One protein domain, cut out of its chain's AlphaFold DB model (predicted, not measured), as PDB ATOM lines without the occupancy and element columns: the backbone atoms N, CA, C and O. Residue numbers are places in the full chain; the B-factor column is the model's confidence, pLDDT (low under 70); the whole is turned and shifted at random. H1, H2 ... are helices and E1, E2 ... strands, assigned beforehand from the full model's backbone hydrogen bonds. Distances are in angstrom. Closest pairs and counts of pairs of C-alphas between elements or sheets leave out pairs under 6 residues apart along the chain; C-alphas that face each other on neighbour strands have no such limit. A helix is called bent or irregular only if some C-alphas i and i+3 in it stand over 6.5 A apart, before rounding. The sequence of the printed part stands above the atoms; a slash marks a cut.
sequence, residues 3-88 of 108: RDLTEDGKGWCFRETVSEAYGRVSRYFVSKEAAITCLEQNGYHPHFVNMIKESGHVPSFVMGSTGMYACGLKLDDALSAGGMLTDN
ATOM      1  N   ARG A   3     152.232 140.106 203.936       89.94
ATOM      2  CA  ARG A   3     153.266 139.878 202.935       89.94
ATOM      3  C   ARG A   3     154.550 140.497 203.430       89.94
ATOM      4  O   ARG A   3     154.542 141.658 203.818       89.94
ATOM      5  N   ASP A   4     155.627 139.741 203.376       93.12
ATOM      6  CA  ASP A   4     156.887 140.140 203.981       93.12
ATOM      7  C   ASP A   4     158.041 139.825 203.036       93.12
ATOM      8  O   ASP A   4     158.063 138.784 202.382       93.12
ATOM      9  N   LEU A   5     158.997 140.743 202.952       95.06
ATOM     10  CA  LEU A   5     160.287 140.531 202.323       95.06
ATOM     11  C   LEU A   5     161.191 139.823 203.330       95.06
ATOM     12  O   LEU A   5     161.656 140.429 204.297       95.06
ATOM     13  N   THR A   6     161.429 138.541 203.095       93.75
ATOM     14  CA  THR A   6     162.178 137.659 203.994       93.75
ATOM     15  C   THR A   6     163.392 137.073 203.295       93.75
ATOM     16  O   THR A   6     163.369 136.873 202.081       93.75
ATOM     17  N   GLU A   7     164.427 136.756 204.064       94.00
ATOM     18  CA  GLU A   7     165.587 135.995 203.604       94.00
ATOM     19  C   GLU A   7     165.471 134.540 204.063       94.00
ATOM     20  O   GLU A   7     165.106 134.269 205.209       94.00
ATOM     21  N   ASP A   8     165.787 133.602 203.175       84.81
ATOM     22  CA  ASP A   8     166.032 132.204 203.517       84.81
ATOM     23  C   ASP A   8     167.306 131.690 202.820       84.81
ATOM     24  O   ASP A   8     168.005 132.437 202.134       84.81
ATOM     25  N   GLY A   9     167.638 130.407 202.997       84.81
ATOM     26  CA  GLY A   9     168.861 129.808 202.448       84.81
ATOM     27  C   GLY A   9     169.007 129.863 200.918       84.81
ATOM     28  O   GLY A   9     170.096 129.588 200.418       84.81
ATOM     29  N   LYS A  10     167.952 130.211 200.166       85.88
ATOM     30  CA  LYS A  10     167.979 130.404 198.706       85.88
ATOM     31  C   LYS A  10     168.106 131.881 198.299       85.88
ATOM     32  O   LYS A  10     168.409 132.155 197.138       85.88
ATOM     33  N   GLY A  11     167.893 132.820 199.223       92.12
ATOM     34  CA  GLY A  11     167.981 134.264 198.998       92.12
ATOM     35  C   GLY A  11     166.787 135.034 199.563       92.12
ATOM     36  O   GLY A  11     166.090 134.583 200.468       92.12
ATOM     37  N   TRP A  12     166.534 136.214 199.006       95.31
ATOM     38  CA  TRP A  12     165.457 137.108 199.436       95.31
ATOM     39  C   TRP A  12     164.182 136.863 198.633       95.31
ATOM     40  O   TRP A  12     164.249 136.700 197.424       95.31
ATOM     41  N   CYS A  13     163.008 136.867 199.250       94.00
ATOM     42  CA  CYS A  13     161.739 136.693 198.542       94.00
ATOM     43  C   CYS A  13     160.594 137.427 199.245       94.00
ATOM     44  O   CYS A  13     160.646 137.677 200.449       94.00
ATOM     45  N   PHE A  14     159.541 137.757 198.495       93.06
ATOM     46  CA  PHE A  14     158.270 138.179 199.075       93.06
ATOM     47  C   PHE A  14     157.434 136.947 199.390       93.06
ATOM     48  O   PHE A  14     157.039 136.216 198.482       93.06
ATOM     49  N   ARG A  15     157.143 136.739 200.670       90.56
ATOM     50  CA  ARG A  15     156.314 135.646 201.164       90.56
ATOM     51  C   ARG A  15     154.965 136.185 201.604       90.56
ATOM     52  O   ARG A  15     154.890 137.049 202.470       90.56
ATOM     53  N   GLU A  16     153.893 135.659 201.032       87.75
ATOM     54  CA  GLU A  16     152.538 135.854 201.529       87.75
ATOM     55  C   GLU A  16     152.131 134.665 202.389       87.75
ATOM     56  O   GLU A  16     152.105 133.532 201.909       87.75
ATOM     57  N   THR A  17     151.744 134.934 203.635       80.75
ATOM     58  CA  THR A  17     151.150 133.913 204.505       80.75
ATOM     59  C   THR A  17     149.631 134.056 204.484       80.75
ATOM     60  O   THR A  17     149.073 135.027 205.015       80.75
ATOM     61  N   VAL A  18     148.962 133.090 203.854       74.75
ATOM     62  CA  VAL A  18     147.495 133.023 203.757       74.75
ATOM     63  C   VAL A  18     146.934 132.138 204.874       74.75
ATOM     64  O   VAL A  18     145.948 132.506 205.508       74.75
ATOM     65  N   SER A  19     147.593 131.012 205.166       70.94
ATOM     66  CA  SER A  19     147.337 130.119 206.304       70.94
ATOM     67  C   SER A  19     148.614 129.355 206.687       70.94
ATOM     68  O   SER A  19     149.616 129.453 205.985       70.94
ATOM     69  N   GLU A  20     148.578 128.557 207.758       64.62
ATOM     70  CA  GLU A  20     149.710 127.701 208.159       64.62
ATOM     71  C   GLU A  20     150.125 126.696 207.071       64.62
ATOM     72  O   GLU A  20     151.297 126.353 206.962       64.62
ATOM     73  N   ALA A  21     149.178 126.259 206.235       65.50
ATOM     74  CA  ALA A  21     149.406 125.273 205.176       65.50
ATOM     75  C   ALA A  21     149.457 125.884 203.765       65.50
ATOM     76  O   ALA A  21     149.668 125.163 202.793       65.50
ATOM     77  N   TYR A  22     149.222 127.195 203.628       67.94
ATOM     78  CA  TYR A  22     149.144 127.850 202.324       67.94
ATOM     79  C   TYR A  22     149.776 129.238 202.343       67.94
ATOM     80  O   TYR A  22     149.385 130.122 203.110       67.94
ATOM     81  N   GLY A  23     150.714 129.444 201.432       76.44
ATOM     82  CA  GLY A  23     151.352 130.718 201.175       76.44
ATOM     83  C   GLY A  23     151.782 130.821 199.722       76.44
ATOM     84  O   GLY A  23     151.714 129.854 198.964       76.44
ATOM     85  N   ARG A  24     152.219 132.014 199.337       84.75
ATOM     86  CA  ARG A  24     152.821 132.280 198.029       84.75
ATOM     87  C   ARG A  24     154.197 132.875 198.240       84.75
ATOM     88  O   ARG A  24     154.399 133.629 199.189       84.75
ATOM     89  N   VAL A  25     155.130 132.541 197.363       88.56
ATOM     90  CA  VAL A  25     156.497 133.050 197.435       88.56
ATOM     91  C   VAL A  25     156.877 133.585 196.067       88.56
ATOM     92  O   VAL A  25     156.656 132.915 195.062       88.56
ATOM     93  N   SER A  26     157.411 134.802 196.007       89.88
ATOM     94  CA  SER A  26     158.032 135.295 194.778       89.88
ATOM     95  C   SER A  26     159.272 134.469 194.450       89.88
ATOM     96  O   SER A  26     159.835 133.791 195.311       89.88
ATOM     97  N   ARG A  27     159.777 134.625 193.227       91.44
ATOM     98  CA  ARG A  27     161.126 134.179 192.891       91.44
ATOM     99  C   ARG A  27     162.142 134.825 193.831       91.44
ATOM    100  O   ARG A  27     161.923 135.926 194.350       91.44
ATOM    101  N   TYR A  28     163.256 134.127 194.005       93.62
ATOM    102  CA  TYR A  28     164.349 134.568 194.851       93.62
ATOM    103  C   TYR A  28     165.163 135.686 194.198       93.62
ATOM    104  O   TYR A  28     165.525 135.635 193.022       93.62
ATOM    105  N   PHE A  29     165.472 136.689 195.004       94.25
ATOM    106  CA  PHE A  29     166.392 137.773 194.734       94.25
ATOM    107  C   PHE A  29     167.727 137.474 195.414       94.25
ATOM    108  O   PHE A  29     167.782 136.936 196.520       94.25
ATOM    109  N   VAL A  30     168.816 137.888 194.770       93.75
ATOM    110  CA  VAL A  30     170.178 137.707 195.297       93.75
ATOM    111  C   VAL A  30     170.463 138.547 196.546       93.75
ATOM    112  O   VAL A  30     171.354 138.211 197.317       93.75
ATOM    113  N   SER A  31     169.728 139.644 196.745       95.56
ATOM    114  CA  SER A  31     169.832 140.505 197.924       95.56
ATOM    115  C   SER A  31     168.532 141.271 198.169       95.56
ATOM    116  O   SER A  31     167.691 141.403 197.269       95.56
ATOM    117  N   LYS A  32     168.396 141.844 199.371       94.81
ATOM    118  CA  LYS A  32     167.306 142.767 199.709       94.81
ATOM    119  C   LYS A  32     167.265 143.946 198.735       94.81
ATOM    120  O   LYS A  32     166.203 144.303 198.237       94.81
ATOM    121  N   GLU A  33     168.419 144.525 198.411       96.44
ATOM    122  CA  GLU A  33     168.539 145.673 197.507       96.44
ATOM    123  C   GLU A  33     168.073 145.333 196.089       96.44
ATOM    124  O   GLU A  33     167.453 146.173 195.438       96.44
ATOM    125  N   ALA A  34     168.312 144.105 195.618       96.06
ATOM    126  CA  ALA A  34     167.816 143.649 194.323       96.06
ATOM    127  C   ALA A  34     166.279 143.557 194.305       96.06
ATOM    128  O   ALA A  34     165.651 144.006 193.345       96.06
ATOM    129  N   ALA A  35     165.669 143.056 195.386       95.69
ATOM    130  CA  ALA A  35     164.212 143.024 195.538       95.69
ATOM    131  C   ALA A  35     163.609 144.435 195.533       95.69
ATOM    132  O   ALA A  35     162.652 144.714 194.813       95.69
ATOM    133  N   ILE A  36     164.213 145.353 196.286       96.56
ATOM    134  CA  ILE A  36     163.804 146.758 196.337       96.56
ATOM    135  C   ILE A  36     163.943 147.441 194.970       96.56
ATOM    136  O   ILE A  36     163.007 148.096 194.519       96.56
ATOM    137  N   THR A  37     165.077 147.253 194.292       96.31
ATOM    138  CA  THR A  37     165.336 147.837 192.967       96.31
ATOM    139  C   THR A  37     164.311 147.348 191.946       96.31
ATOM    140  O   THR A  37     163.808 148.136 191.148       96.31
ATOM    141  N   CYS A  38     163.941 146.065 192.007       95.94
ATOM    142  CA  CYS A  38     162.879 145.508 191.177       95.94
ATOM    143  C   CYS A  38     161.552 146.252 191.388       95.94
ATOM    144  O   CYS A  38     160.887 146.596 190.414       95.94
ATOM    145  N   LEU A  39     161.165 146.543 192.633       95.56
ATOM    146  CA  LEU A  39     159.933 147.285 192.915       95.56
ATOM    147  C   LEU A  39     159.982 148.724 192.388       95.56
ATOM    148  O   LEU A  39     159.012 149.190 191.789       95.56
ATOM    149  N   GLU A  40     161.105 149.416 192.580       95.31
ATOM    150  CA  GLU A  40     161.303 150.790 192.102       95.31
ATOM    151  C   GLU A  40     161.231 150.875 190.571       95.31
ATOM    152  O   GLU A  40     160.583 151.769 190.026       95.31
ATOM    153  N   GLN A  41     161.848 149.918 189.871       96.25
ATOM    154  CA  GLN A  41     161.868 149.874 188.407       96.25
ATOM    155  C   GLN A  41     160.516 149.491 187.799       96.25
ATOM    156  O   GLN A  41     160.188 149.946 186.705       96.25
ATOM    157  N   ASN A  42     159.718 148.693 188.511       95.44
ATOM    158  CA  ASN A  42     158.435 148.184 188.026       95.44
ATOM    159  C   ASN A  42     157.227 148.966 188.565       95.44
ATOM    160  O   ASN A  42     156.104 148.464 188.587       95.44
ATOM    161  N   GLY A  43     157.442 150.219 188.977       89.50
ATOM    162  CA  GLY A  43     156.360 151.165 189.254       89.50
ATOM    163  C   GLY A  43     155.631 150.942 190.580       89.50
ATOM    164  O   GLY A  43     154.511 151.432 190.748       89.50
ATOM    165  N   TYR A  44     156.244 150.238 191.535       93.00
ATOM    166  CA  TYR A  44     155.697 150.166 192.885       93.00
ATOM    167  C   TYR A  44     155.812 151.527 193.578       93.00
ATOM    168  O   TYR A  44     156.782 152.267 193.408       93.00
ATOM    169  N   HIS A  45     154.798 151.894 194.360       91.06
ATOM    170  CA  HIS A  45     154.703 153.250 194.888       91.06
ATOM    171  C   HIS A  45     155.863 153.563 195.865       91.06
ATOM    172  O   HIS A  45     156.057 152.814 196.830       91.06
ATOM    173  N   PRO A  46     156.591 154.691 195.704       91.31
ATOM    174  CA  PRO A  46     157.815 154.975 196.466       91.31
ATOM    175  C   PRO A  46     157.647 154.962 197.990       91.31
ATOM    176  O   PRO A  46     158.529 154.515 198.718       91.31
ATOM    177  N   HIS A  47     156.493 155.413 198.491       89.06
ATOM    178  CA  HIS A  47     156.214 155.375 199.928       89.06
ATOM    179  C   HIS A  47     156.206 153.940 200.483       89.06
ATOM    180  O   HIS A  47     156.751 153.692 201.555       89.06
ATOM    181  N   PHE A  48     155.655 152.977 199.734       90.12
ATOM    182  CA  PHE A  48     155.623 151.578 200.164       90.12
ATOM    183  C   PHE A  48     156.980 150.907 199.991       90.12
ATOM    184  O   PHE A  48     157.349 150.082 200.817       90.12
ATOM    185  N   VAL A  49     157.758 151.302 198.980       93.31
ATOM    186  CA  VAL A  49     159.161 150.880 198.865       93.31
ATOM    187  C   VAL A  49     159.940 151.259 200.126       93.31
ATOM    188  O   VAL A  49     160.632 150.414 200.690       93.31
ATOM    189  N   ASN A  50     159.803 152.498 200.608       92.50
ATOM    190  CA  ASN A  50     160.487 152.942 201.826       92.50
ATOM    191  C   ASN A  50     160.050 152.144 203.059       92.50
ATOM    192  O   ASN A  50     160.897 151.704 203.831       92.50
ATOM    193  N   MET A  51     158.756 151.854 203.194       90.81
ATOM    194  CA  MET A  51     158.276 150.989 204.274       90.81
ATOM    195  C   MET A  51     158.877 149.579 204.224       90.81
ATOM    196  O   MET A  51     159.246 149.036 205.265       90.81
ATOM    197  N   ILE A  52     159.017 148.986 203.034       93.56
ATOM    198  CA  ILE A  52     159.643 147.663 202.874       93.56
ATOM    199  C   ILE A  52     161.147 147.740 203.175       93.56
ATOM    200  O   ILE A  52     161.695 146.830 203.797       93.56
ATOM    201  N   LYS A  53     161.832 148.830 202.800       93.75
ATOM    202  CA  LYS A  53     163.240 149.051 203.178       93.75
ATOM    203  C   LYS A  53     163.410 149.021 204.697       93.75
ATOM    204  O   LYS A  53     164.313 148.341 205.182       93.75
ATOM    205  N   GLU A  54     162.528 149.699 205.425       92.38
ATOM    206  CA  GLU A  54     162.592 149.831 206.885       92.38
ATOM    207  C   GLU A  54     162.159 148.561 207.622       92.38
ATOM    208  O   GLU A  54     162.864 148.092 208.510       92.38
ATOM    209  N   SER A  55     161.013 147.990 207.249       91.81
ATOM    210  CA  SER A  55     160.349 146.938 208.030       91.81
ATOM    211  C   SER A  55     160.362 145.559 207.375       91.81
ATOM    212  O   SER A  55     160.097 144.568 208.045       91.81
ATOM    213  N   GLY A  56     160.609 145.481 206.065       92.31
ATOM    214  CA  GLY A  56     160.362 144.277 205.268       92.31
ATOM    215  C   GLY A  56     158.876 143.963 205.064       92.31
ATOM    216  O   GLY A  56     158.548 143.169 204.191       92.31
ATOM    217  N   HIS A  57     157.970 144.611 205.793       92.12
ATOM    218  CA  HIS A  57     156.546 144.323 205.751       92.12
ATOM    219  C   HIS A  57     155.841 145.073 204.620       92.12
ATOM    220  O   HIS A  57     156.075 146.261 204.371       92.12
ATOM    221  N   VAL A  58     154.911 144.385 203.964       91.19
ATOM    222  CA  VAL A  58     153.991 144.951 202.985       91.19
ATOM    223  C   VAL A  58     152.607 145.065 203.635       91.19
ATOM    224  O   VAL A  58     151.984 144.045 203.943       91.19
ATOM    225  N   PRO A  59     152.083 146.290 203.820       87.38
ATOM    226  CA  PRO A  59     150.764 146.503 204.409       87.38
ATOM    227  C   PRO A  59     149.670 145.903 203.519       87.38
ATOM    228  O   PRO A  59     149.836 145.782 202.308       87.38
ATOM    229  N   SER A  60     148.511 145.564 204.086       84.56
ATOM    230  CA  SER A  60     147.399 145.025 203.289       84.56
ATOM    231  C   SER A  60     146.729 146.098 202.422       84.56
ATOM    232  O   SER A  60     146.480 145.886 201.235       84.56
ATOM    233  N   PHE A  61     146.446 147.262 203.008       85.38
ATOM    234  CA  PHE A  61     145.857 148.409 202.328       85.38
ATOM    235  C   PHE A  61     146.294 149.706 203.001       85.38
ATOM    236  O   PHE A  61     146.491 149.753 204.215       85.38
ATOM    237  N   VAL A  62     146.399 150.770 202.213       83.44
ATOM    238  CA  VAL A  62     146.601 152.128 202.722       83.44
ATOM    239  C   VAL A  62     145.518 153.024 202.143       83.44
ATOM    240  O   VAL A  62     145.266 153.015 200.938       83.44
ATOM    241  N   MET A  63     144.846 153.771 203.015       80.88
ATOM    242  CA  MET A  63     143.799 154.710 202.627       80.88
ATOM    243  C   MET A  63     144.406 156.109 202.526       80.88
ATOM    244  O   MET A  63     144.923 156.639 203.506       80.88
ATOM    245  N   GLY A  64     144.381 156.679 201.325       73.88
ATOM    246  CA  GLY A  64     144.823 158.041 201.048       73.88
ATOM    247  C   GLY A  64     143.651 158.949 200.688       73.88
ATOM    248  O   GLY A  64     142.525 158.495 200.480       73.88
ATOM    249  N   SER A  65     143.923 160.245 200.551       72.25
ATOM    250  CA  SER A  65     142.927 161.241 200.122       72.25
ATOM    251  C   SER A  65     142.352 160.973 198.724       72.25
ATOM    252  O   SER A  65     141.254 161.421 198.414       72.25
ATOM    253  N   THR A  66     143.082 160.233 197.889       75.19
ATOM    254  CA  THR A  66     142.709 159.880 196.513       75.19
ATOM    255  C   THR A  66     142.069 158.496 196.384       75.19
ATOM    256  O   THR A  66     141.706 158.102 195.277       75.19
ATOM    257  N   GLY A  67     141.906 157.755 197.488       78.69
ATOM    258  CA  GLY A  67     141.257 156.444 197.504       78.69
ATOM    259  C   GLY A  67     142.022 155.372 198.280       78.69
ATOM    260  O   GLY A  67     142.947 155.650 199.045       78.69
ATOM    261  N   MET A  68     141.605 154.120 198.090       82.00
ATOM    262  CA  MET A  68     142.199 152.947 198.730       82.00
ATOM    263  C   MET A  68     143.259 152.318 197.822       82.00
ATOM    264  O   MET A  68     142.977 151.979 196.674       82.00
ATOM    265  N   TYR A  69     144.462 152.118 198.354       82.62
ATOM    266  CA  TYR A  69     145.546 151.434 197.662       82.62
ATOM    267  C   TYR A  69     145.683 150.003 198.187       82.62
ATOM    268  O   TYR A  69     146.047 149.791 199.343       82.62
ATOM    269  N   ALA A  70     145.395 149.016 197.337       87.81
ATOM    270  CA  ALA A  70     145.596 147.602 197.645       87.81
ATOM    271  C   ALA A  70     147.072 147.227 197.429       87.81
ATOM    272  O   ALA A  70     147.464 146.795 196.344       87.81
ATOM    273  N   CYS A  71     147.898 147.436 198.457       88.88
ATOM    274  CA  CYS A  71     149.355 147.303 198.383       88.88
ATOM    275  C   CYS A  71     149.799 145.907 197.923       88.88
ATOM    276  O   CYS A  71     150.678 145.809 197.076       88.88
ATOM    277  N   GLY A  72     149.140 144.841 198.393       88.56
ATOM    278  CA  GLY A  72     149.420 143.475 197.939       88.56
ATOM    279  C   GLY A  72     149.198 143.280 196.434       88.56
ATOM    280  O   GLY A  72     150.092 142.814 195.739       88.56
ATOM    281  N   LEU A  73     148.057 143.716 195.891       88.25
ATOM    282  CA  LEU A  73     147.796 143.599 194.446       88.25
ATOM    283  C   LEU A  73     148.812 144.389 193.617       88.25
ATOM    284  O   LEU A  73     149.273 143.934 192.580       88.25
ATOM    285  N   LYS A  74     149.199 145.568 194.101       91.25
ATOM    286  CA  LYS A  74     150.173 146.418 193.414       91.25
ATOM    287  C   LYS A  74     151.595 145.873 193.502       91.25
ATOM    288  O   LYS A  74     152.391 146.113 192.600       91.25
ATOM    289  N   LEU A  75     151.900 145.131 194.563       91.94
ATOM    290  CA  LEU A  75     153.135 144.370 194.675       91.94
ATOM    291  C   LEU A  75     153.146 143.250 193.630       91.94
ATOM    292  O   LEU A  75     154.143 143.103 192.934       91.94
ATOM    293  N   ASP A  76     152.040 142.513 193.484       90.88
ATOM    294  CA  ASP A  76     151.916 141.464 192.464       90.88
ATOM    295  C   ASP A  76     152.097 142.036 191.053       90.88
ATOM    296  O   ASP A  76     152.874 141.483 190.283       90.88
ATOM    297  N   ASP A  77     151.474 143.177 190.738       91.44
ATOM    298  CA  ASP A  77     151.657 143.865 189.450       91.44
ATOM    299  C   ASP A  77     153.147 144.170 189.180       91.44
ATOM    300  O   ASP A  77     153.665 143.877 188.100       91.44
ATOM    301  N   ALA A  78     153.855 144.722 190.174       93.12
ATOM    302  CA  ALA A  78     155.268 145.083 190.054       93.12
ATOM    303  C   ALA A  78     156.183 143.851 189.935       93.12
ATOM    304  O   ALA A  78     157.100 143.827 189.114       93.12
ATOM    305  N   LEU A  79     155.923 142.802 190.722       92.50
ATOM    306  CA  LEU A  79     156.656 141.539 190.636       92.50
ATOM    307  C   LEU A  79     156.384 140.828 189.308       92.50
ATOM    308  O   LEU A  79     157.308 140.274 188.722       92.50
ATOM    309  N   SER A  80     155.150 140.874 188.802       92.62
ATOM    310  CA  SER A  80     154.792 140.321 187.497       92.62
ATOM    311  C   SER A  80     155.540 141.030 186.374       92.62
ATOM    312  O   SER A  80     156.101 140.367 185.506       92.62
ATOM    313  N   ALA A  81     155.569 142.366 186.396       91.88
ATOM    314  CA  ALA A  81     156.288 143.167 185.410       91.88
ATOM    315  C   ALA A  81     157.801 142.886 185.431       91.88
ATOM    316  O   ALA A  81     158.428 142.820 184.376       91.88
ATOM    317  N   GLY A  82     158.364 142.622 186.616       89.69
ATOM    318  CA  GLY A  82     159.756 142.196 186.784       89.69
ATOM    319  C   GLY A  82     160.028 140.715 186.491       89.69
ATOM    320  O   GLY A  82     161.172 140.286 186.608       89.69
ATOM    321  N   GLY A  83     159.013 139.911 186.149       91.62
ATOM    322  CA  GLY A  83     159.166 138.466 185.940       91.62
ATOM    323  C   GLY A  83     159.495 137.675 187.216       91.62
ATOM    324  O   GLY A  83     160.083 136.597 187.139       91.62
ATOM    325  N   MET A  84     159.135 138.215 188.384       91.50
ATOM    326  CA  MET A  84     159.462 137.692 189.715       91.50
ATOM    327  C   MET A  84     158.298 136.984 190.413       91.50
ATOM    328  O   MET A  84     158.485 136.446 191.504       91.50
ATOM    329  N   LEU A  85     157.108 136.944 189.815       86.25
ATOM    330  CA  LEU A  85     156.059 136.041 190.288       86.25
ATOM    331  C   LEU A  85     156.410 134.588 189.940       86.25
ATOM    332  O   LEU A  85     157.014 134.296 188.902       86.25
ATOM    333  N   THR A  86     156.051 133.679 190.838       78.19
ATOM    334  CA  THR A  86     156.046 132.241 190.572       78.19
ATOM    335  C   THR A  86     154.663 131.850 190.071       78.19
ATOM    336  O   THR A  86     153.646 132.395 190.512       78.19
ATOM    337  N   ASP A  87     154.614 130.910 189.133       66.00
ATOM    338  CA  ASP A  87     153.353 130.275 188.780       66.00
ATOM    339  C   ASP A  87     152.938 129.432 189.995       66.00
ATOM    340  O   ASP A  87     153.703 128.595 190.469       66.00
ATOM    341  N   ASN A  88     151.753 129.705 190.547       52.34
ATOM    342  CA  ASN A  88     151.221 129.194 191.824       52.34
ATOM    343  C   ASN A  88     151.148 127.648 191.981       52.34
ATOM    344  O   ASN A  88     150.464 127.174 192.889       52.34
TER     345      ASN A  88
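AT A GLANCE: This is residues 3 to 88 of the 108 residues of an uncharacterized protein of Euryarchaeota archaeon (UniProt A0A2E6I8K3). A bent sheet of three antiparallel strands, E1, E2 and E3, packs with its E1 and E2 part on a small cluster of three helices, in which H1 and H2 form a helical hairpin and H3 crosses H1 nearly at a right angle. At the far end from the turn between E1 and E2, a small two-stranded hairpin, E4 and E5, sticks out with residues 63 to 68. The printed part has 86 residues with three named helices and five named strands, in the order E1 E2 E3 H1 H2 E4 E5 H3; the sheets, E1 - E2 - E3 and E4 - E5, are antiparallel. The class is mixed, helices and strands. The whole is compact, with a radius of gyration of the C-alphas of 12.4 A, and the C-alphas span 40 by 28 by 24 A.

HOW THE PARTS SIT: E1, residues 3 to 8, and E2, residues 11 to 19, form a hairpin, antiparallel at 133 degrees between their directions, with N 4 and O 15 at 2.9 A and N 13 and O 6 at 2.9 A, within hydrogen-bond range. E2 bends by 55 degrees at residue 14, and beyond the bend it forms a second hairpin with E3, residues 22 to 25, at 155 degrees; N 16 and O 24 are 2.8 A apart. E1, E2 and E3 make a meander, each strand the antiparallel neighbour of the one before, with E1 and E3 as edge strands. H1, residues 32 to 41, is on this sheet at a height over the sheet of 10.1 A. It lies over E2 and runs slantwise to the strands, at 52 degrees to E2 on the local plane; the closest C-alphas of H1 and E2 are those of Lys 32 and Trp 12, 6.0 A apart. H2, residues 46 to 55, touches H1 in a helical hairpin, at a shallow tilt of 10 degrees, opposite ways; the closest C-alphas are those of Ile 36 and Val 49, 6.7 A apart. H2 only grazes the sheet, with its residues 52 to 55. Residues 57 to 58 pair with residues 3 to 4 of E1, antiparallel. E4, residues 62 to 64, and E5, residues 67 to 69, form a hairpin at 153 degrees, with N 64 and O 67 at 2.9 A; E4 is apart from H1, for instance. H3, residues 71 to 81, touches H1, about perpendicular at 85 degrees, with the C-alphas of Leu 39 and Ala 78 closest at 5.9 A. H2 and H3 are close but not clearly touching, with the C-alphas of Phe 48 and Cys 71 closest at 7.8 A. H3 only grazes the sheet of E1, E2 and E3, with its residues 71 to 79. In H1, H2 and H3 every O i to N i+4 pair is within hydrogen-bond range.

IN THESE COORDINATES: E1 begins at C-alpha 3 at (153.266, 139.878, 202.935) and is 14.9 A long from first to last C-alpha. E2 measures 22.3 A and E3 10.2 A. H1 begins at C-alpha 32 at (167.306, 142.767, 199.709) and measures 14.4 A, and H2 measures 14.3 A. E4 and E5 have three residues each. H3, 15.3 A long, ends at C-alpha 81 at (156.288, 143.167, 185.410).

THE WHOLE: The two C-alphas farthest apart are those of Gly 9 and Ser 65, 40.8 A. The printed part has no cut. No link is long; those from E3 to H1 and from H2 to E4 are short, and the others are tight. The mean pLDDT of the printed part is 87.9, and residues 20 to 22 and 87 to 88 are under 70.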